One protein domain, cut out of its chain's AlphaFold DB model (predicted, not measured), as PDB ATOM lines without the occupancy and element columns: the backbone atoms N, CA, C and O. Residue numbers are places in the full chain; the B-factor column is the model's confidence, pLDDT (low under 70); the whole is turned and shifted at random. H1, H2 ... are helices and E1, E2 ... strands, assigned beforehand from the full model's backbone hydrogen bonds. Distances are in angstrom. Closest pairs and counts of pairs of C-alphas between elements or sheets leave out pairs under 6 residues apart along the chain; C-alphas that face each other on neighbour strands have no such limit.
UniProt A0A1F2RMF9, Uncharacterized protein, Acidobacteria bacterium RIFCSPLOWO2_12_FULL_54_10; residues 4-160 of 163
ATOM      1  N   PHE A   4     100.692 122.239  78.899       84.69
ATOM      2  CA  PHE A   4     100.285 122.867  80.160       84.69
ATOM      3  C   PHE A   4      99.605 121.874  81.101       84.69
ATOM      4  O   PHE A   4      99.868 121.873  82.304       84.69
ATOM      5  N   GLU A   5      98.764 120.994  80.561       87.19
ATOM      6  CA  GLU A   5      98.160 119.905  81.323       87.19
ATOM      7  C   GLU A   5      99.212 118.928  81.842       87.19
ATOM      8  O   GLU A   5      99.179 118.593  83.028       87.19
ATOM      9  N   PHE A   6     100.158 118.530  80.983       88.62
ATOM     10  CA  PHE A   6     101.280 117.674  81.353       88.62
ATOM     11  C   PHE A   6     102.086 118.307  82.483       88.62
ATOM     12  O   PHE A   6     102.277 117.681  83.521       88.62
ATOM     13  N   LYS A   7     102.509 119.564  82.318       88.94
ATOM     14  CA  LYS A   7     103.344 120.272  83.291       88.94
ATOM     15  C   LYS A   7     102.632 120.417  84.632       88.94
ATOM     16  O   LYS A   7     103.221 120.121  85.665       88.94
ATOM     17  N   ARG A   8     101.350 120.793  84.622       91.75
ATOM     18  CA  ARG A   8     100.527 120.905  85.836       91.75
ATOM     19  C   ARG A   8     100.381 119.564  86.555       91.75
ATOM     20  O   ARG A   8     100.493 119.517  87.779       91.75
ATOM     21  N   ASP A   9     100.095 118.484  85.827       92.44
ATOM     22  CA  ASP A   9      99.976 117.145  86.416       92.44
ATOM     23  C   ASP A   9     101.325 116.644  86.950       92.44
ATOM     24  O   ASP A   9     101.392 116.132  88.071       92.44
ATOM     25  N   PHE A  10     102.402 116.865  86.196       94.56
ATOM     26  CA  PHE A  10     103.766 116.555  86.599       94.56
ATOM     27  C   PHE A  10     104.148 117.293  87.882       94.56
ATOM     28  O   PHE A  10     104.503 116.639  88.857       94.56
ATOM     29  N   ASP A  11     104.003 118.619  87.935       94.75
ATOM     30  CA  ASP A  11     104.350 119.423  89.112       94.75
ATOM     31  C   ASP A  11     103.530 119.006  90.334       94.75
ATOM     32  O   ASP A  11     104.068 118.837  91.428       94.75
ATOM     33  N   LYS A  12     102.226 118.757  90.150       95.88
ATOM     34  CA  LYS A  12     101.342 118.269  91.214       95.88
ATOM     35  C   LYS A  12     101.788 116.909  91.751       95.88
ATOM     36  O   LYS A  12     101.672 116.665  92.952       95.88
ATOM     37  N   LYS A  13     102.230 115.995  90.885       95.69
ATOM     38  CA  LYS A  13     102.712 114.666  91.287       95.69
ATOM     39  C   LYS A  13     104.106 114.743  91.902       95.69
ATOM     40  O   LYS A  13     104.302 114.153  92.961       95.69
ATOM     41  N   ARG A  14     105.023 115.511  91.306       94.81
ATOM     42  CA  ARG A  14     106.383 115.763  91.801       94.81
ATOM     43  C   ARG A  14     106.365 116.412  93.182       94.81
ATOM     44  O   ARG A  14     107.025 115.908  94.074       94.81
ATOM     45  N   GLY A  15     105.523 117.420  93.408       93.50
ATOM     46  CA  GLY A  15     105.369 118.064  94.719       93.50
ATOM     47  C   GLY A  15     104.812 117.154  95.824       93.50
ATOM     48  O   GLY A  15     104.874 117.501  96.998       93.50
ATOM     49  N   LYS A  16     104.271 115.979  95.473       94.62
ATOM     50  CA  LYS A  16     103.836 114.948  96.431       94.62
ATOM     51  C   LYS A  16     104.874 113.849  96.638       94.62
ATOM     52  O   LYS A  16     104.654 112.967  97.471       94.62
ATOM     53  N   LEU A  17     105.952 113.839  95.856       92.31
ATOM     54  CA  LEU A  17     107.012 112.862  96.021       92.31
ATOM     55  C   LEU A  17     107.833 113.207  97.254       92.31
ATOM     56  O   LEU A  17     108.241 114.345  97.459       92.31
ATOM     57  N   LYS A  18     108.103 112.180  98.051       91.00
ATOM     58  CA  LYS A  18     109.144 112.214  99.069       91.00
ATOM     59  C   LYS A  18     110.337 111.485  98.477       91.00
ATOM     60  O   LYS A  18     110.342 110.254  98.461       91.00
ATOM     61  N   LEU A  19     111.267 112.238  97.895       92.94
ATOM     62  CA  LEU A  19     112.512 111.654  97.417       92.94
ATOM     63  C   LEU A  19     113.336 111.189  98.632       92.94
ATOM     64  O   LEU A  19     113.346 111.884  99.652       92.94
ATOM     65  N   PRO A  20     113.963 110.005  98.562       94.31
ATOM     66  CA  PRO A  20     114.947 109.577  99.550       94.31
ATOM     67  C   PRO A  20     116.088 110.588  99.706       94.31
ATOM     68  O   PRO A  20     116.367 111.349  98.784       94.31
ATOM     69  N   THR A  21     116.778 110.571 100.847       94.75
ATOM     70  CA  THR A  21     117.916 111.472 101.107       94.75
ATOM     71  C   THR A  21     119.115 111.214 100.197       94.75
ATOM     72  O   THR A  21     119.906 112.122  99.987       94.75
ATOM     73  N   ASP A  22     119.236 109.998  99.664       95.69
ATOM     74  CA  ASP A  22     120.268 109.588  98.710       95.69
ATOM     75  C   ASP A  22     119.859 109.834  97.250       95.69
ATOM     76  O   ASP A  22     120.513 109.323  96.349       95.69
ATOM     77  N   CYS A  23     118.747 110.536  96.995       96.88
ATOM     78  CA  CYS A  23     118.216 110.798  95.659       96.88
ATOM     79  C   CYS A  23     118.228 112.298  95.372       96.88
ATOM     80  O   CYS A  23     117.490 113.070  95.989       96.88
ATOM     81  N   HIS A  24     119.020 112.690  94.379       94.75
ATOM     82  CA  HIS A  24     119.251 114.085  94.029       94.75
ATOM     83  C   HIS A  24     118.794 114.352  92.605       94.75
ATOM     84  O   HIS A  24     119.063 113.572  91.693       94.75
ATOM     85  N   GLU A  25     118.118 115.474  92.389       94.44
ATOM     86  CA  GLU A  25     117.874 115.964  91.036       94.44
ATOM     87  C   GLU A  25     119.164 116.566  90.491       94.44
ATOM     88  O   GLU A  25     119.676 117.534  91.052       94.44
ATOM     89  N   GLN A  26     119.683 116.011  89.396       89.25
ATOM     90  CA  GLN A  26     120.892 116.548  88.773       89.25
ATOM     91  C   GLN A  26     120.654 117.957  88.225       89.25
ATOM     92  O   GLN A  26     121.495 118.842  88.351       89.25
ATOM     93  N   MET A  27     119.486 118.153  87.621       88.38
ATOM     94  CA  MET A  27     119.003 119.437  87.145       88.38
ATOM     95  C   MET A  27     117.479 119.493  87.264       88.38
ATOM     96  O   MET A  27     116.825 118.443  87.333       88.38
ATOM     97  N   PRO A  28     116.885 120.700  87.267       90.25
ATOM     98  CA  PRO A  28     115.441 120.830  87.173       90.25
ATOM     99  C   PRO A  28     114.906 120.073  85.946       90.25
ATOM    100  O   PRO A  28     115.540 120.128  84.891       90.25
ATOM    101  N   PRO A  29     113.740 119.404  86.048       92.81
ATOM    102  CA  PRO A  29     113.103 118.764  84.902       92.81
ATOM    103  C   PRO A  29     112.989 119.741  83.726       92.81
ATOM    104  O   PRO A  29     112.410 120.824  83.872       92.81
ATOM    105  N   SER A  30     113.545 119.367  82.580       90.94
ATOM    106  CA  SER A  30     113.669 120.232  81.414       90.94
ATOM    107  C   SER A  30     112.614 119.892  80.367       90.94
ATOM    108  O   SER A  30     112.112 118.767  80.277       90.94
ATOM    109  N   VAL A  31     112.237 120.902  79.582       89.06
ATOM    110  CA  VAL A  31     111.414 120.710  78.389       89.06
ATOM    111  C   VAL A  31     112.053 121.437  77.226       89.06
ATOM    112  O   VAL A  31     112.215 122.654  77.255       89.06
ATOM    113  N   GLU A  32     112.354 120.679  76.183       87.38
ATOM    114  CA  GLU A  32     112.924 121.176  74.943       87.38
ATOM    115  C   GLU A  32     111.869 121.149  73.842       87.38
ATOM    116  O   GLU A  32     111.243 120.121  73.572       87.38
ATOM    117  N   VAL A  33     111.663 122.283  73.179       81.25
ATOM    118  CA  VAL A  33     110.755 122.373  72.034       81.25
ATOM    119  C   VAL A  33     111.501 121.888  70.792       81.25
ATOM    120  O   VAL A  33     112.290 122.620  70.207       81.25
ATOM    121  N   ALA A  34     111.252 120.640  70.390       73.44
ATOM    122  CA  ALA A  34     111.887 120.025  69.222       73.44
ATOM    123  C   ALA A  34     111.364 120.604  67.893       73.44
ATOM    124  O   ALA A  34     112.056 120.593  66.880       73.44
ATOM    125  N   SER A  35     110.119 121.084  67.876       72.56
ATOM    126  CA  SER A  35     109.523 121.808  66.751       72.56
ATOM    127  C   SER A  35     108.295 122.593  67.211       72.56
ATOM    128  O   SER A  35     107.793 122.394  68.315       72.56
ATOM    129  N   GLN A  36     107.702 123.397  66.324       68.94
ATOM    130  CA  GLN A  36     106.386 124.012  66.571       68.94
ATOM    131  C   GLN A  36     105.265 122.995  66.901       68.94
ATOM    132  O   GLN A  36     104.187 123.377  67.376       68.94
ATOM    133  N   TYR A  37     105.489 121.696  66.664       75.75
ATOM    134  CA  TYR A  37     104.507 120.631  66.864       75.75
ATOM    135  C   TYR A  37     104.941 119.527  67.831       75.75
ATOM    136  O   TYR A  37     104.179 118.577  68.022       75.75
ATOM    137  N   GLY A  38     106.104 119.646  68.472       85.19
ATOM    138  CA  GLY A  38     106.582 118.622  69.392       85.19
ATOM    139  C   GLY A  38     107.587 119.139  70.404       85.19
ATOM    140  O   GLY A  38     108.320 120.091  70.152       85.19
ATOM    141  N   TRP A  39     107.608 118.493  71.559       88.19
ATOM    142  CA  TRP A  39     108.503 118.810  72.661       88.19
ATOM    143  C   TRP A  39     108.961 117.529  73.349       88.19
ATOM    144  O   TRP A  39     108.311 116.486  73.269       88.19
ATOM    145  N   THR A  40     110.105 117.610  74.011       91.94
ATOM    146  CA  THR A  40     110.707 116.518  74.763       91.94
ATOM    147  C   THR A  40     110.826 116.959  76.206       91.94
ATOM    148  O   THR A  40     111.347 118.033  76.478       91.94
ATOM    149  N   PHE A  41     110.323 116.144  77.119       94.12
ATOM    150  CA  PHE A  41     110.549 116.300  78.545       94.12
ATOM    151  C   PHE A  41     111.662 115.365  78.987       94.12
ATOM    152  O   PHE A  41     111.663 114.191  78.600       94.12
ATOM    153  N   GLU A  42     112.561 115.874  79.820       95.75
ATOM    154  CA  GLU A  42     113.614 115.090  80.442       95.75
ATOM    155  C   GLU A  42     113.711 115.379  81.942       95.75
ATOM    156  O   GLU A  42     113.577 116.513  82.404       95.75
ATOM    157  N   TRP A  43     113.926 114.324  82.722       96.69
ATOM    158  CA  TRP A  43     114.160 114.417  84.154       96.69
ATOM    159  C   TRP A  43     115.165 113.361  84.590       96.69
ATOM    160  O   TRP A  43     114.970 112.168  84.342       96.69
ATOM    161  N   ILE A  44     116.239 113.817  85.232       96.19
ATOM    162  CA  ILE A  44     117.350 112.978  85.667       96.19
ATOM    163  C   ILE A  44     117.493 113.062  87.185       96.19
ATOM    164  O   ILE A  44     117.615 114.147  87.760       96.19
ATOM    165  N   LEU A  45     117.493 111.893  87.816       96.69
ATOM    166  CA  LEU A  45     117.767 111.696  89.232       96.69
ATOM    167  C   LEU A  45     119.058 110.900  89.377       96.69
ATOM    168  O   LEU A  45     119.226 109.879  88.716       96.69
ATOM    169  N   THR A  46     119.948 111.332  90.253       97.00
ATOM    170  CA  THR A  46     121.174 110.615  90.616       97.00
ATOM    171  C   THR A  46     121.076 110.093  92.031       97.00
ATOM    172  O   THR A  46     120.391 110.685  92.865       97.00
ATOM    173  N   PHE A  47     121.809 109.022  92.303       97.00
ATOM    174  CA  PHE A  47     121.849 108.407  93.613       97.00
ATOM    175  C   PHE A  47     123.274 108.269  94.155       97.00
ATOM    176  O   PHE A  47     124.229 108.157  93.382       97.00
ATOM    177  N   ASP A  48     123.410 108.232  95.482       96.19
ATOM    178  CA  ASP A  48     124.715 108.158  96.163       96.19
ATOM    179  C   ASP A  48     125.489 106.855  95.865       96.19
ATOM    180  O   ASP A  48     126.714 106.823  95.950       96.19
ATOM    181  N   ASP A  49     124.800 105.785  95.451       95.88
ATOM    182  CA  ASP A  49     125.387 104.489  95.066       95.88
ATOM    183  C   ASP A  49     125.868 104.436  93.605       95.88
ATOM    184  O   ASP A  49     125.976 103.359  93.020       95.88
ATOM    185  N   HIS A  50     126.155 105.595  93.008       95.12
ATOM    186  CA  HIS A  50     126.636 105.723  91.631       95.12
ATOM    187  C   HIS A  50     125.653 105.198  90.570       95.12
ATOM    188  O   HIS A  50     126.055 104.743  89.499       95.12
ATOM    189  N   LYS A  51     124.349 105.290  90.847       96.56
ATOM    190  CA  LYS A  51     123.278 104.996  89.887       96.56
ATOM    191  C   LYS A  51     122.524 106.256  89.506       96.56
ATOM    192  O   LYS A  51     122.594 107.283  90.182       96.56
ATOM    193  N   TYR A  52     121.754 106.168  88.434       96.62
ATOM    194  CA  TYR A  52     120.863 107.233  88.016       96.62
ATOM    195  C   TYR A  52     119.578 106.684  87.410       96.62
ATOM    196  O   TYR A  52     119.507 105.546  86.949       96.62
ATOM    197  N   LEU A  53     118.545 107.519  87.430       96.62
ATOM    198  CA  LEU A  53     117.283 107.313  86.751       96.62
ATOM    199  C   LEU A  53     117.085 108.455  85.759       96.62
ATOM    200  O   LEU A  53     117.112 109.624  86.138       96.62
ATOM    201  N   ARG A  54     116.833 108.119  84.496       96.06
ATOM    202  CA  ARG A  54     116.511 109.076  83.438       96.06
ATOM    203  C   ARG A  54     115.129 108.785  82.877       96.06
ATOM    204  O   ARG A  54     114.856 107.693  82.386       96.06
ATOM    205  N   ILE A  55     114.266 109.790  82.927       96.75
ATOM    206  CA  ILE A  55     112.951 109.797  82.295       96.75
ATOM    207  C   ILE A  55     113.031 110.727  81.099       96.75
ATOM    208  O   ILE A  55     113.272 111.917  81.270       96.75
ATOM    209  N   ARG A  56     112.769 110.204  79.904       95.38
ATOM    210  CA  ARG A  56     112.630 111.007  78.691       95.38
ATOM    211  C   ARG A  56     111.316 110.682  78.008       95.38
ATOM    212  O   ARG A  56     111.082 109.527  77.670       95.38
ATOM    213  N   GLU A  57     110.477 111.679  77.756       94.69
ATOM    214  CA  GLU A  57     109.247 111.521  76.973       94.69
ATOM    215  C   GLU A  57     109.213 112.512  75.815       94.69
ATOM    216  O   GLU A  57     109.374 113.714  76.014       94.69
ATOM    217  N   HIS A  58     108.947 112.023  74.608       92.62
ATOM    218  CA  HIS A  58     108.699 112.854  73.442       92.62
ATOM    219  C   HIS A  58     107.199 112.939  73.161       92.62
ATOM    220  O   HIS A  58     106.502 111.925  73.055       92.62
ATOM    221  N   HIS A  59     106.704 114.160  73.005       89.81
ATOM    222  CA  HIS A  59     105.301 114.467  72.767       89.81
ATOM    223  C   HIS A  59     105.151 115.206  71.442       89.81
ATOM    224  O   HIS A  59     105.856 116.176  71.174       89.81
ATOM    225  N   GLY A  60     104.205 114.764  70.617       85.50
ATOM    226  CA  GLY A  60     103.897 115.366  69.321       85.50
ATOM    227  C   GLY A  60     102.399 115.602  69.162       85.50
ATOM    228  O   GLY A  60     101.590 114.852  69.712       85.50
ATOM    229  N   LYS A  61     102.009 116.637  68.417       74.19
ATOM    230  CA  LYS A  61     100.594 116.934  68.128       74.19
ATOM    231  C   LYS A  61      99.968 115.877  67.213       74.19
ATOM    232  O   LYS A  61     100.658 115.287  66.380       74.19
ATOM    233  N   ILE A  62      98.664 115.639  67.368       60.31
ATOM    234  CA  ILE A  62      97.883 114.814  66.424       60.31
ATOM    235  C   ILE A  62      97.234 115.674  65.327       60.31
ATOM    236  O   ILE A  62      97.257 115.264  64.176       60.31
ATOM    237  N   ALA A  63      96.738 116.871  65.633       51.38
ATOM    238  CA  ALA A  63      96.316 117.906  64.683       51.38
ATOM    239  C   ALA A  63      95.892 119.131  65.508       51.38
ATOM    240  O   ALA A  63      95.179 118.973  66.495       51.38
ATOM    241  N   GLY A  64      96.324 120.345  65.150       53.16
ATOM    242  CA  GLY A  64      96.002 121.554  65.926       53.16
ATOM    243  C   GLY A  64      96.755 121.673  67.264       53.16
ATOM    244  O   GLY A  64      97.298 120.715  67.807       53.16
ATOM    245  N   LEU A  65      96.868 122.903  67.775       50.25
ATOM    246  CA  LEU A  65      97.766 123.283  68.878       50.25
ATOM    247  C   LEU A  65      97.442 122.660  70.250       50.25
ATOM    248  O   LEU A  65      98.308 122.697  71.123       50.25
ATOM    249  N   LEU A  66      96.244 122.106  70.447       56.00
ATOM    250  CA  LEU A  66      95.675 121.888  71.782       56.00
ATOM    251  C   LEU A  66      95.772 120.450  72.309       56.00
ATOM    252  O   LEU A  66      95.550 120.258  73.500       56.00
ATOM    253  N   ASP A  67      96.200 119.482  71.489       62.50
ATOM    254  CA  ASP A  67      96.297 118.070  71.882       62.50
ATOM    255  C   ASP A  67      97.645 117.450  71.489       62.50
ATOM    256  O   ASP A  67      97.837 116.918  70.389       62.50
ATOM    257  N   ALA A  68      98.609 117.508  72.412       72.25
ATOM    258  CA  ALA A  68      99.827 116.710  72.316       72.25
ATOM    259  C   ALA A  68      99.576 115.292  72.852       72.25
ATOM    260  O   ALA A  68      98.817 115.085  73.807       72.25
ATOM    261  N   VAL A  69     100.213 114.301  72.235       83.56
ATOM    262  CA  VAL A  69     100.244 112.923  72.730       83.56
ATOM    263  C   VAL A  69     101.681 112.464  72.882       83.56
ATOM    264  O   VAL A  69     102.543 112.834  72.080       83.56
ATOM    265  N   ARG A  70     101.925 111.611  73.877       89.19
ATOM    266  CA  ARG A  70     103.207 110.926  74.028       89.19
ATOM    267  C   ARG A  70     103.424 110.029  72.808       89.19
ATOM    268  O   ARG A  70     102.634 109.121  72.570       89.19
ATOM    269  N   LYS A  71     104.454 110.326  72.020       89.56
ATOM    270  CA  LYS A  71     104.831 109.585  70.806       89.56
ATOM    271  C   LYS A  71     105.838 108.490  71.116       89.56
ATOM    272  O   LYS A  71     105.732 107.399  70.574       89.56
ATOM    273  N   SER A  72     106.789 108.792  71.991       92.31
ATOM    274  CA  SER A  72     107.777 107.836  72.473       92.31
ATOM    275  C   SER A  72     108.294 108.254  73.842       92.31
ATOM    276  O   SER A  72     108.087 109.379  74.297       92.31
ATOM    277  N   PHE A  73     108.952 107.331  74.519       95.00
ATOM    278  CA  PHE A  73     109.663 107.565  75.761       95.00
ATOM    279  C   PHE A  73     110.754 106.512  75.954       95.00
ATOM    280  O   PHE A  73     110.705 105.439  75.346       95.00
ATOM    281  N   ALA A  74     111.697 106.860  76.821       95.12
ATOM    282  CA  ALA A  74     112.751 106.006  77.336       95.12
ATOM    283  C   ALA A  74     112.837 106.231  78.850       95.12
ATOM    284  O   ALA A  74     113.067 107.358  79.302       95.12
ATOM    285  N   PHE A  75     112.611 105.179  79.631       96.94
ATOM    286  CA  PHE A  75     112.784 105.186  81.083       96.94
ATOM    287  C   PHE A  75     113.948 104.279  81.434       96.94
ATOM    288  O   PHE A  75     113.878 103.080  81.189       96.94
ATOM    289  N   HIS A  76     115.006 104.849  81.991       95.94
ATOM    290  CA  HIS A  76     116.257 104.160  82.271       95.94
ATOM    291  C   HIS A  76     116.558 104.243  83.766       95.94
ATOM    292  O   HIS A  76     116.421 105.308  84.365       95.94
ATOM    293  N   TYR A  77     116.961 103.123  84.359       96.94
ATOM    294  CA  TYR A  77     117.659 103.068  85.634       96.94
ATOM    295  C   TYR A  77     118.869 102.122  85.552       96.94
ATOM    296  O   TYR A  77     118.738 100.975  85.115       96.94
ATOM    297  N   GLY A  78     120.037 102.607  85.971       95.38
ATOM    298  CA  GLY A  78     121.306 101.893  85.841       95.38
ATOM    299  C   GLY A  78     122.482 102.630  86.489       95.38
ATOM    300  O   GLY A  78     122.293 103.713  87.058       95.38
ATOM    301  N   PRO A  79     123.691 102.046  86.457       95.56
ATOM    302  CA  PRO A  79     124.907 102.697  86.933       95.56
ATOM    303  C   PRO A  79     125.282 103.904  86.064       95.56
ATOM    304  O   PRO A  79     125.014 103.953  84.867       95.56
ATOM    305  N   ILE A  80     125.943 104.881  86.675       95.31
ATOM    306  CA  ILE A  80     126.565 106.000  85.970       95.31
ATOM    307  C   ILE A  80     127.843 105.486  85.291       95.31
ATOM    308  O   ILE A  80     128.705 104.916  85.951       95.31
ATOM    309  N   THR A  81     127.980 105.677  83.977       94.06
ATOM    310  CA  THR A  81     129.176 105.260  83.215       94.06
ATOM    311  C   THR A  81     130.204 106.371  83.047       94.06
ATOM    312  O   THR A  81     131.391 106.097  82.872       94.06
ATOM    313  N   GLY A  82     129.777 107.632  83.120       92.94
ATOM    314  CA  GLY A  82     130.661 108.779  82.971       92.94
ATOM    315  C   GLY A  82     129.970 110.112  83.230       92.94
ATOM    316  O   GLY A  82     128.742 110.214  83.251       92.94
ATOM    317  N   LYS A  83     130.790 111.145  83.426       93.19
ATOM    318  CA  LYS A  83     130.366 112.543  83.528       93.19
ATOM    319  C   LYS A  83     131.261 113.424  82.665       93.19
ATOM    320  O   LYS A  83     132.438 113.104  82.499       93.19
ATOM    321  N   ASP A  84     130.707 114.498  82.115       91.56
ATOM    322  CA  ASP A  84     131.496 115.539  81.456       91.56
ATOM    323  C   ASP A  84     132.191 116.457  82.483       91.56
ATOM    324  O   ASP A  84     132.091 116.256  83.698       91.56
ATOM    325  N   PHE A  85     132.924 117.463  81.995       91.94
ATOM    326  CA  PHE A  85     133.648 118.417  82.842       91.94
ATOM    327  C   PHE A  85     132.733 119.268  83.734       91.94
ATOM    328  O   PHE A  85     133.176 119.720  84.788       91.94
ATOM    329  N   ASP A  86     131.471 119.445  83.342       89.00
ATOM    330  CA  ASP A  86     130.462 120.197  84.091       89.00
ATOM    331  C   ASP A  86     129.684 119.296  85.071       89.00
ATOM    332  O   ASP A  86     128.804 119.753  85.802       89.00
ATOM    333  N   GLY A  87     130.016 118.001  85.119       85.44
ATOM    334  CA  GLY A  87     129.359 117.017  85.972       85.44
ATOM    335  C   GLY A  87     128.031 116.499  85.414       85.44
ATOM    336  O   GLY A  87     127.322 115.781  86.134       85.44
ATOM    337  N   ASN A  88     127.689 116.814  84.160       88.88
ATOM    338  CA  ASN A  88     126.533 116.235  83.482       88.88
ATOM    339  C   ASN A  88     126.796 114.761  83.186       88.88
ATOM    340  O   ASN A  88     127.926 114.370  82.898       88.88
ATOM    341  N   LEU A  89     125.759 113.923  83.259       90.25
ATOM    342  CA  LEU A  89     125.915 112.509  82.930       90.25
ATOM    343  C   LEU A  89     126.174 112.366  81.433       90.25
ATOM    344  O   LEU A  89     125.408 112.873  80.614       90.25
ATOM    345  N   LEU A  90     127.222 111.626  81.087       89.69
ATOM    346  CA  LEU A  90     127.379 111.128  79.730       89.69
ATOM    347  C   LEU A  90     126.396 109.973  79.551       89.69
ATOM    348  O   LEU A  90     126.275 109.123  80.431       89.69
ATOM    349  N   TRP A  91     125.674 109.967  78.434       83.94
ATOM    350  CA  TRP A  91     124.719 108.911  78.121       83.94
ATOM    351  C   TRP A  91     124.996 108.312  76.750       83.94
ATOM    352  O   TRP A  91     125.111 109.030  75.755       83.94
ATOM    353  N   ALA A  92     125.002 106.986  76.702       84.81
ATOM    354  CA  ALA A  92     125.007 106.189  75.496       84.81
ATOM    355  C   ALA A  92     123.853 105.166  75.521       84.81
ATOM    356  O   ALA A  92     123.528 104.596  76.563       84.81
ATOM    357  N   PRO A  93     123.247 104.839  74.364       80.94
ATOM    358  CA  PRO A  93     122.275 103.745  74.267       80.94
ATOM    359  C   PRO A  93     122.826 102.373  74.697       80.94
ATOM    360  O   PRO A  93     122.048 101.462  74.969       80.94
ATOM    361  N   THR A  94     124.149 102.221  74.726       84.06
ATOM    362  CA  THR A  94     124.866 101.008  75.141       84.06
ATOM    363  C   THR A  94     125.301 101.034  76.602       84.06
ATOM    364  O   THR A  94     126.011 100.123  77.020       84.06
ATOM    365  N   ASP A  95     124.956 102.081  77.358       87.00
ATOM    366  CA  ASP A  95     125.216 102.092  78.796       87.00
ATOM    367  C   ASP A  95     124.505 100.899  79.447       87.00
ATOM    368  O   ASP A  95     123.356 100.626  79.084       87.00
ATOM    369  N   PRO A  96     125.160 100.210  80.397       90.44
ATOM    370  CA  PRO A  96     124.540  99.134  81.140       90.44
ATOM    371  C   PRO A  96     123.333  99.651  81.920       90.44
ATOM    372  O   PRO A  96     123.351 100.747  82.485       90.44
ATOM    373  N   VAL A  97     122.292  98.833  81.979       92.25
ATOM    374  CA  VAL A  97     121.017  99.139  82.613       92.25
ATOM    375  C   VAL A  97     120.623  98.011  83.560       92.25
ATOM    376  O   VAL A  97     120.726  96.828  83.245       92.25
ATOM    377  N   GLU A  98     120.093  98.361  84.730       94.75
ATOM    378  CA  GLU A  98     119.370  97.372  85.540       94.75
ATOM    379  C   GLU A  98     117.964  97.165  84.984       94.75
ATOM    380  O   GLU A  98     117.421  96.057  84.997       94.75
ATOM    381  N   ILE A  99     117.377  98.253  84.477       96.12
ATOM    382  CA  ILE A  99     116.169  98.213  83.674       96.12
ATOM    383  C   ILE A  99     116.090  99.416  82.732       96.12
ATOM    384  O   ILE A  99     116.339 100.562  83.120       96.12
ATOM    385  N   ARG A 100     115.649  99.169  81.499       95.25
ATOM    386  CA  ARG A 100     115.249 100.221  80.560       95.25
ATOM    387  C   ARG A 100     113.954  99.846  79.859       95.25
ATOM    388  O   ARG A 100     113.790  98.698  79.469       95.25
ATOM    389  N   ILE A 101     113.030 100.789  79.704       96.00
ATOM    390  CA  ILE A 101     111.806 100.613  78.912       96.00
ATOM    391  C   ILE A 101     111.783 101.676  77.826       96.00
ATOM    392  O   ILE A 101     111.749 102.870  78.130       96.00
ATOM    393  N   ASP A 102     111.738 101.228  76.577       93.88
ATOM    394  CA  ASP A 102     111.789 102.075  75.394       93.88
ATOM    395  C   ASP A 102     110.588 101.814  74.485       93.88
ATOM    396  O   ASP A 102     110.046 100.711  74.411       93.88
ATOM    397  N   THR A 103     110.182 102.843  73.748       91.75
ATOM    398  CA  THR A 103     109.110 102.762  72.732       91.75
ATOM    399  C   THR A 103     109.539 103.286  71.364       91.75
ATOM    400  O   THR A 103     108.711 103.510  70.485       91.75
ATOM    401  N   SER A 104     110.835 103.541  71.184       82.62
ATOM    402  CA  SER A 104     111.425 104.006  69.932       82.62
ATOM    403  C   SER A 104     112.919 103.663  69.921       82.62
ATOM    404  O   SER A 104     113.542 103.754  70.979       82.62
ATOM    405  N   PRO A 105     113.513 103.269  68.776       72.69
ATOM    406  CA  PRO A 105     112.920 103.179  67.431       72.69
ATOM    407  C   PRO A 105     112.112 101.894  67.170       72.69
ATOM    408  O   PRO A 105     111.457 101.785  66.138       72.69
ATOM    409  N   HIS A 106     112.152 100.931  68.087       75.31
ATOM    410  CA  HIS A 106     111.445  99.653  67.980       75.31
ATOM    411  C   HIS A 106     110.054  99.716  68.631       75.31
ATOM    412  O   HIS A 106     109.782 100.657  69.385       75.31
ATOM    413  N   PRO A 107     109.186  98.708  68.396       88.06
ATOM    414  CA  PRO A 107     108.032  98.472  69.255       88.06
ATOM    415  C   PRO A 107     108.417  98.498  70.738       88.06
ATOM    416  O   PRO A 107     109.588  98.329  71.096       88.06
ATOM    417  N   ALA A 108     107.429  98.731  71.600       93.62
ATOM    418  CA  ALA A 108     107.662  98.825  73.033       93.62
ATOM    419  C   ALA A 108     108.392  97.582  73.557       93.62
ATOM    420  O   ALA A 108     107.899  96.458  73.436       93.62
ATOM    421  N   HIS A 109     109.565  97.802  74.141       94.75
ATOM    422  CA  HIS A 109     110.435  96.745  74.632       94.75
ATOM    423  C   HIS A 109     111.119  97.168  75.928       94.75
ATOM    424  O   HIS A 109     111.123  98.339  76.317       94.75
ATOM    425  N   MET A 110     111.656  96.178  76.624       94.62
ATOM    426  CA  MET A 110     112.330  96.332  77.897       94.62
ATOM    427  C   MET A 110     113.685  95.637  77.852       94.62
ATOM    428  O   MET A 110     113.807  94.553  77.293       94.62
ATOM    429  N   HIS A 111     114.674  96.251  78.481       93.94
ATOM    430  CA  HIS A 111     115.966  95.665  78.810       93.94
ATOM    431  C   HIS A 111     115.943  95.357  80.301       93.94
ATOM    432  O   HIS A 111     115.696  96.262  81.098       93.94
ATOM    433  N   PHE A 112     116.106  94.091  80.681       92.94
ATOM    434  CA  PHE A 112     116.085  93.664  82.081       92.94
ATOM    435  C   PHE A 112     116.874  92.367  82.277       92.94
ATOM    436  O   PHE A 112     116.643  91.392  81.562       92.94
ATOM    437  N   GLY A 113     117.739  92.336  83.294       81.69
ATOM    438  CA  GLY A 113     118.630  91.207  83.574       81.69
ATOM    439  C   GLY A 113     119.968  91.298  82.834       81.69
ATOM    440  O   GLY A 113     120.202  92.231  82.074       81.69
ATOM    441  N   ALA A 114     120.854  90.331  83.087       71.81
ATOM    442  CA  ALA A 114     122.182  90.255  82.481       71.81
ATOM    443  C   ALA A 114     122.343  88.933  81.697       71.81
ATOM    444  O   ALA A 114     122.093  87.872  82.277       71.81
ATOM    445  N   PRO A 115     122.788  88.958  80.423       74.38
ATOM    446  CA  PRO A 115     122.946  90.146  79.574       74.38
ATOM    447  C   PRO A 115     121.593  90.821  79.319       74.38
ATOM    448  O   PRO A 115     120.580  90.132  79.328       74.38
ATOM    449  N   GLU A 116     121.591  92.135  79.087       76.81
ATOM    450  CA  GLU A 116     120.390  92.962  78.877       76.81
ATOM    451  C   GLU A 116     119.675  92.573  77.574       76.81
ATOM    452  O   GLU A 116     120.065  93.018  76.491       76.81
ATOM    453  N   PRO A 117     118.644  91.709  77.621       83.94
ATOM    454  CA  PRO A 117     118.016  91.225  76.412       83.94
ATOM    455  C   PRO A 117     116.964  92.233  75.953       83.94
ATOM    456  O   PRO A 117     116.273  92.849  76.764       83.94
ATOM    457  N   HIS A 118     116.765  92.331  74.641       89.31
ATOM    458  CA  HIS A 118     115.599  93.017  74.089       89.31
ATOM    459  C   HIS A 118     114.338  92.172  74.337       89.31
ATOM    460  O   HIS A 118     114.025  91.270  73.561       89.31
ATOM    461  N   ILE A 119     113.601  92.461  75.409       92.62
ATOM    462  CA  ILE A 119     112.359  91.766  75.764       92.62
ATOM    463  C   ILE A 119     111.177  92.536  75.171       92.62
ATOM    464  O   ILE A 119     110.852  93.642  75.604       92.62
ATOM    465  N   GLN A 120     110.520  91.949  74.174       94.38
ATOM    466  CA  GLN A 120     109.347  92.542  73.527       94.38
ATOM    467  C   GLN A 120     108.111  92.483  74.441       94.38
ATOM    468  O   GLN A 120     108.005  91.605  75.298       94.38
ATOM    469  N   GLN A 121     107.141  93.382  74.229       94.44
ATOM    470  CA  GLN A 121     105.882  93.440  74.991       94.44
ATOM    471  C   GLN A 121     105.172  92.081  75.136       94.44
ATOM    472  O   GLN A 121     104.594  91.808  76.187       94.44
ATOM    473  N   GLU A 122     105.205  91.231  74.111       94.00
ATOM    474  CA  GLU A 122     104.576  89.900  74.106       94.00
ATOM    475  C   GLU A 122     105.164  88.925  75.139       94.00
ATOM    476  O   GLU A 122     104.475  88.015  75.605       94.00
ATOM    477  N   SER A 123     106.417  89.140  75.539       94.69
ATOM    478  CA  SER A 123     107.099  88.363  76.573       94.69
ATOM    479  C   SER A 123     106.911  88.954  77.970       94.69
ATOM    480  O   SER A 123     107.339  88.336  78.941       94.69
ATOM    481  N   VAL A 124     106.280  90.126  78.105       95.31
ATOM    482  CA  VAL A 124     106.095  90.824  79.384       95.31
ATOM    483  C   VAL A 124     104.652  90.689  79.852       95.31
ATOM    484  O   VAL A 124     103.723  91.230  79.255       95.31
ATOM    485  N   LEU A 125     104.464  89.993  80.969       96.00
ATOM    486  CA  LEU A 125     103.169  89.808  81.613       96.00
ATOM    487  C   LEU A 125     102.952  90.864  82.700       96.00
ATOM    488  O   LEU A 125     103.901  91.303  83.352       96.00
ATOM    489  N   ASN A 126     101.688  91.227  82.937       96.06
ATOM    490  CA  ASN A 126     101.233  92.134  84.005       96.06
ATOM    491  C   ASN A 126     101.746  93.587  83.927       96.06
ATOM    492  O   ASN A 126     101.394  94.406  84.776       96.06
ATOM    493  N   LEU A 127     102.495  93.939  82.879       96.50
ATOM    494  CA  LEU A 127     102.933  95.302  82.603       96.50
ATOM    495  C   LEU A 127     102.789  95.622  81.114       96.50
ATOM    496  O   LEU A 127     103.357  94.953  80.252       96.50
ATOM    497  N   LYS A 128     102.046  96.689  80.813       96.25
ATOM    498  CA  LYS A 128     101.962  97.239  79.461       96.25
ATOM    499  C   LYS A 128     103.049  98.295  79.281       96.25
ATOM    500  O   LYS A 128     102.906  99.415  79.772       96.25
ATOM    501  N   LEU A 129     104.118  97.921  78.584       95.88
ATOM    502  CA  LEU A 129     105.267  98.764  78.280       95.88
ATOM    503  C   LEU A 129     104.811 100.048  77.588       95.88
ATOM    504  O   LEU A 129     105.074 101.115  78.108       95.88
ATOM    505  N   GLU A 130     104.006  99.977  76.525       93.44
ATOM    506  CA  GLU A 130     103.546 101.150  75.744       93.44
ATOM    507  C   GLU A 130     102.918 102.284  76.578       93.44
ATOM    508  O   GLU A 130     103.013 103.470  76.246       93.44
ATOM    509  N   THR A 131     102.232 101.929  77.664       93.06
ATOM    510  CA  THR A 131     101.401 102.862  78.434       93.06
ATOM    511  C   THR A 131     101.904 103.085  79.852       93.06
ATOM    512  O   THR A 131     101.260 103.814  80.606       93.06
ATOM    513  N   ILE A 132     103.038 102.492  80.246       95.88
ATOM    514  CA  ILE A 132     103.602 102.719  81.578       95.88
ATOM    515  C   ILE A 132     103.873 104.217  81.778       95.88
ATOM    516  O   ILE A 132     104.324 104.922  80.870       95.88
ATOM    517  N   SER A 133     103.539 104.734  82.960       94.94
ATOM    518  CA  SER A 133     103.793 106.135  83.310       94.94
ATOM    519  C   SER A 133     105.139 106.292  84.011       94.94
ATOM    520  O   SER A 133     105.527 105.433  84.806       94.94
ATOM    521  N   MET A 134     105.795 107.437  83.807       96.56
ATOM    522  CA  MET A 134     107.068 107.755  84.464       96.56
ATOM    523  C   MET A 134     107.002 107.646  85.996       96.56
ATOM    524  O   MET A 134     107.950 107.197  86.629       96.56
ATOM    525  N   PHE A 135     105.867 107.997  86.615       96.94
ATOM    526  CA  PHE A 135     105.718 107.945  88.071       96.94
ATOM    527  C   PHE A 135     105.498 106.525  88.600       96.94
ATOM    528  O   PHE A 135     105.836 106.264  89.752       96.94
ATOM    529  N   ILE A 136     104.930 105.611  87.802       96.94
ATOM    530  CA  ILE A 136     104.895 104.182  88.156       96.94
ATOM    531  C   ILE A 136     106.324 103.640  88.149       96.94
ATOM    532  O   ILE A 136     106.732 103.018  89.126       96.94
ATOM    533  N   PHE A 137     107.084 103.953  87.096       97.94
ATOM    534  CA  PHE A 137     108.483 103.558  86.976       97.94
ATOM    535  C   PHE A 137     109.330 104.093  88.136       97.94
ATOM    536  O   PHE A 137     109.903 103.311  88.889       97.94
ATOM    537  N   LEU A 138     109.303 105.409  88.370       97.88
ATOM    538  CA  LEU A 138     110.020 106.055  89.468       97.88
ATOM    539  C   LEU A 138     109.692 105.429  90.826       97.88
ATOM    540  O   LEU A 138     110.594 105.076  91.575       97.88
ATOM    541  N   LYS A 139     108.405 105.258  91.156       97.12
ATOM    542  CA  LYS A 139     108.006 104.677  92.447       97.12
ATOM    543  C   LYS A 139     108.520 103.254  92.627       97.12
ATOM    544  O   LYS A 139     108.870 102.887  93.746       97.12
ATOM    545  N   ALA A 140     108.556 102.462  91.559       97.62
ATOM    546  CA  ALA A 140     109.098 101.117  91.622       97.62
ATOM    547  C   ALA A 140     110.614 101.123  91.850       97.62
ATOM    548  O   ALA A 140     111.079 100.376  92.706       97.62
ATOM    549  N   ILE A 141     111.363 102.009  91.183       97.69
ATOM    550  CA  ILE A 141     112.805 102.164  91.426       97.69
ATOM    551  C   ILE A 141     113.073 102.624  92.860       97.69
ATOM    552  O   ILE A 141     113.868 102.005  93.561       97.69
ATOM    553  N   LEU A 142     112.359 103.642  93.349       96.69
ATOM    554  CA  LEU A 142     112.508 104.095  94.735       96.69
ATOM    555  C   LEU A 142     112.185 102.974  95.736       96.69
ATOM    556  O   LEU A 142     112.910 102.804  96.712       96.69
ATOM    557  N   LYS A 143     111.144 102.170  95.483       96.50
ATOM    558  CA  LYS A 143     110.821 101.005  96.318       96.50
ATOM    559  C   LYS A 143     111.933  99.955  96.280       96.50
ATOM    560  O   LYS A 143     112.319  99.464  97.339       96.50
ATOM    561  N   HIS A 144     112.424  99.606  95.091       96.19
ATOM    562  CA  HIS A 144     113.527  98.661  94.908       96.19
ATOM    563  C   HIS A 144     114.747  99.097  95.723       96.19
ATOM    564  O   HIS A 144     115.245  98.325  96.536       96.19
ATOM    565  N   ARG A 145     115.143 100.368  95.609       95.00
ATOM    566  CA  ARG A 145     116.268 100.938  96.358       95.00
ATOM    567  C   ARG A 145     116.067 100.908  97.872       95.00
ATOM    568  O   ARG A 145     116.966 100.516  98.602       95.00
ATOM    569  N   GLN A 146     114.887 101.299  98.349       94.19
ATOM    570  CA  GLN A 146     114.608 101.389  99.786       94.19
ATOM    571  C   GLN A 146     114.488 100.028 100.483       94.19
ATOM    572  O   GLN A 146     114.716  99.942 101.685       94.19
ATOM    573  N   SER A 147     114.059  98.988  99.763       95.56
ATOM    574  CA  SER A 147     113.674  97.701 100.365       95.56
ATOM    575  C   SER A 147     114.460  96.497  99.857       95.56
ATOM    576  O   SER A 147     114.281  95.403 100.384       95.56
ATOM    577  N   GLY A 148     115.273  96.657  98.813       94.62
ATOM    578  CA  GLY A 148     115.959  95.550  98.146       94.62
ATOM    579  C   GLY A 148     115.034  94.633  97.338       94.62
ATOM    580  O   GLY A 148     115.512  93.683  96.725       94.62
ATOM    581  N   VAL A 149     113.721  94.899  97.303       96.56
ATOM    582  CA  VAL A 149     112.756  94.117  96.516       96.56
ATOM    583  C   VAL A 149     113.167  94.136  95.043       96.56
ATOM    584  O   VAL A 149     113.371  95.231  94.515       96.56
ATOM    585  N   PRO A 150     113.247  92.984  94.351       95.81
ATOM    586  CA  PRO A 150     113.619  92.930  92.939       95.81
ATOM    587  C   PRO A 150     112.788  93.874  92.056       95.81
ATOM    588  O   PRO A 150     111.584  94.046  92.262       95.81
ATOM    589  N   ILE A 151     113.413  94.488  91.046       95.69
ATOM    590  CA  ILE A 151     112.760  95.486  90.176       95.69
ATOM    591  C   ILE A 151     111.496  94.923  89.509       95.69
ATOM    592  O   ILE A 151     110.485  95.622  89.428       95.69
ATOM    593  N   ASN A 152     111.514  93.661  89.078       95.62
ATOM    594  CA  ASN A 152     110.355  92.993  88.484       95.62
ATOM    595  C   ASN A 152     109.179  92.863  89.458       95.62
ATOM    596  O   ASN A 152     108.033  93.062  89.061       95.62
ATOM    597  N   GLU A 153     109.440  92.629  90.743       96.81
ATOM    598  CA  GLU A 153     108.400  92.630  91.776       96.81
ATOM    599  C   GLU A 153     107.913  94.048  92.100       96.81
ATOM    600  O   GLU A 153     106.715  94.277  92.295       96.81
ATOM    601  N   ALA A 154     108.820  95.029  92.121       97.25
ATOM    602  CA  ALA A 154     108.476  96.426  92.362       97.25
ATOM    603  C   ALA A 154     107.595  97.007  91.239       97.25
ATOM    604  O   ALA A 154     106.623  97.712  91.527       97.25
ATOM    605  N   LEU A 155     107.895  96.667  89.981       96.56
ATOM    606  CA  LEU A 155     107.117  97.027  88.789       96.56
ATOM    607  C   LEU A 155     105.957  96.069  88.490       96.56
ATOM    608  O   LEU A 155     105.119  96.388  87.649       96.56
ATOM    609  N   ARG A 156     105.882  94.939  89.201       96.75
ATOM    610  CA  ARG A 156     104.844  93.907  89.077       96.75
ATOM    611  C   ARG A 156     104.755  93.285  87.681       96.75
ATOM    612  O   ARG A 156     103.654  93.059  87.186       96.75
ATOM    613  N   PHE A 157     105.893  92.984  87.063       96.38
ATOM    614  CA  PHE A 157     105.933  92.256  85.795       96.38
ATOM    615  C   PHE A 157     106.550  90.867  85.946       96.38
ATOM    616  O   PHE A 157     107.275  90.576  86.897       96.38
ATOM    617  N   GLN A 158     106.263  90.011  84.972       95.56
ATOM    618  CA  GLN A 158     106.925  88.719  84.798       95.56
ATOM    619  C   GLN A 158     107.373  88.587  83.346       95.56
ATOM    620  O   GLN A 158     106.723  89.121  82.448       95.56
ATOM    621  N   ILE A 159     108.469  87.867  83.122       93.12
ATOM    622  CA  ILE A 159     108.918  87.517  81.776       93.12
ATOM    623  C   ILE A 159     108.426  86.107  81.482       93.12
ATOM    624  O   ILE A 159     108.671  85.182  82.257       93.12
ATOM    625  N   LYS A 160     107.715  85.946  80.369       91.00
ATOM    626  CA  LYS A 160     107.309  84.639  79.872       91.00
ATOM    627  C   LYS A 160     108.567  83.863  79.488       91.00
ATOM    628  O   LYS A 160     109.258  84.231  78.542       91.00
TER     629      LYS A 160
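What this domain is: This is residues 4 to 160 of the 163 residues of an uncharacterized protein of Acidobacteria bacterium RIFCSPLOWO2_12_FULL_54_10 (UniProt A0A1F2RMF9). A twisted antiparallel sheet, with E3, E4 and E5 as its long strands, is partly covered on one face by the helix H2, which runs along E4 and E5. The short H3 packs on H2, while H1 only grazes the sheet with its residues 4 to 7. The 157 printed residues have three named helices and eight named strands, in the order H1 E1 E2 E3 E4 E5 E6 E7 E8 H2 H3; the class is mixed, helices and strands. The sheet is branched at E3, and E2 to E8 form a meander, each strand the antiparallel neighbour of the one before. The whole is compact, with a radius of gyration of the C-alphas of 15.7 A, and spans 45 by 39 by 31 A.

How they stand to each other: Start at H1, residues 4 to 14, which only grazes the sheet. Look next at E1, residues 23 to 25, E2, residues 30 to 35, and E3, residues 38 to 47: E1 and E2 lie on one side of E3, beside its residues 45 to 47 and 38 to 42. Within hydrogen-bond range you find N 24 and O 46, 2.9 A, and, in the hairpin of E2 and E3, N 32 and O 40, 2.8 A. On the other side of E3 is E4, residues 51 to 61, with N 43 and O 55 at 2.9 A. E5, residues 68 to 79, bends by 54 degrees at residue 71 and pairs with E4 through N 54 and O 76, 2.8 A. Then come E6, residues 99 to 102, with N 75 and O 101 at 2.9 A; E7, residues 109 to 112, with N 100 and O 111 at 2.9 A; and the edge strand E8, residues 118 to 120, with N 110 and O 119 at 2.8 A. H2, residues 134 to 147, is over E4 and E5 at a height over the sheet of 9.0 A, along the strands at 4 degrees to E4 on the local plane; its closest C-alphas to E4 are Met 134 and Ile 55, 6.6 A. H3, residues 151 to 155, touches H2, closest at the C-alphas of Ala 140 and Ala 154, 4.8 A. In H1, H2 and H3 every O i to N i+4 pair is within hydrogen-bond range.

Where its parts are: Find C-alpha 4 at (100.285, 122.867, 80.160), where H1 begins its 14.9 A. E3 measures 30.4 A, E4 33.6 A, E5 32.2 A and H2 19.9 A. H3 ends at C-alpha 155, (107.117, 97.027, 88.789).

The domain as a whole: The C-alphas farthest apart, Gly 64 and Gly 148, are 46.0 A apart. The printed part has no cut; its long links are E5 to E6 and E8 to H2. Confidence is under 70 at residue 36 and residues 62 to 67.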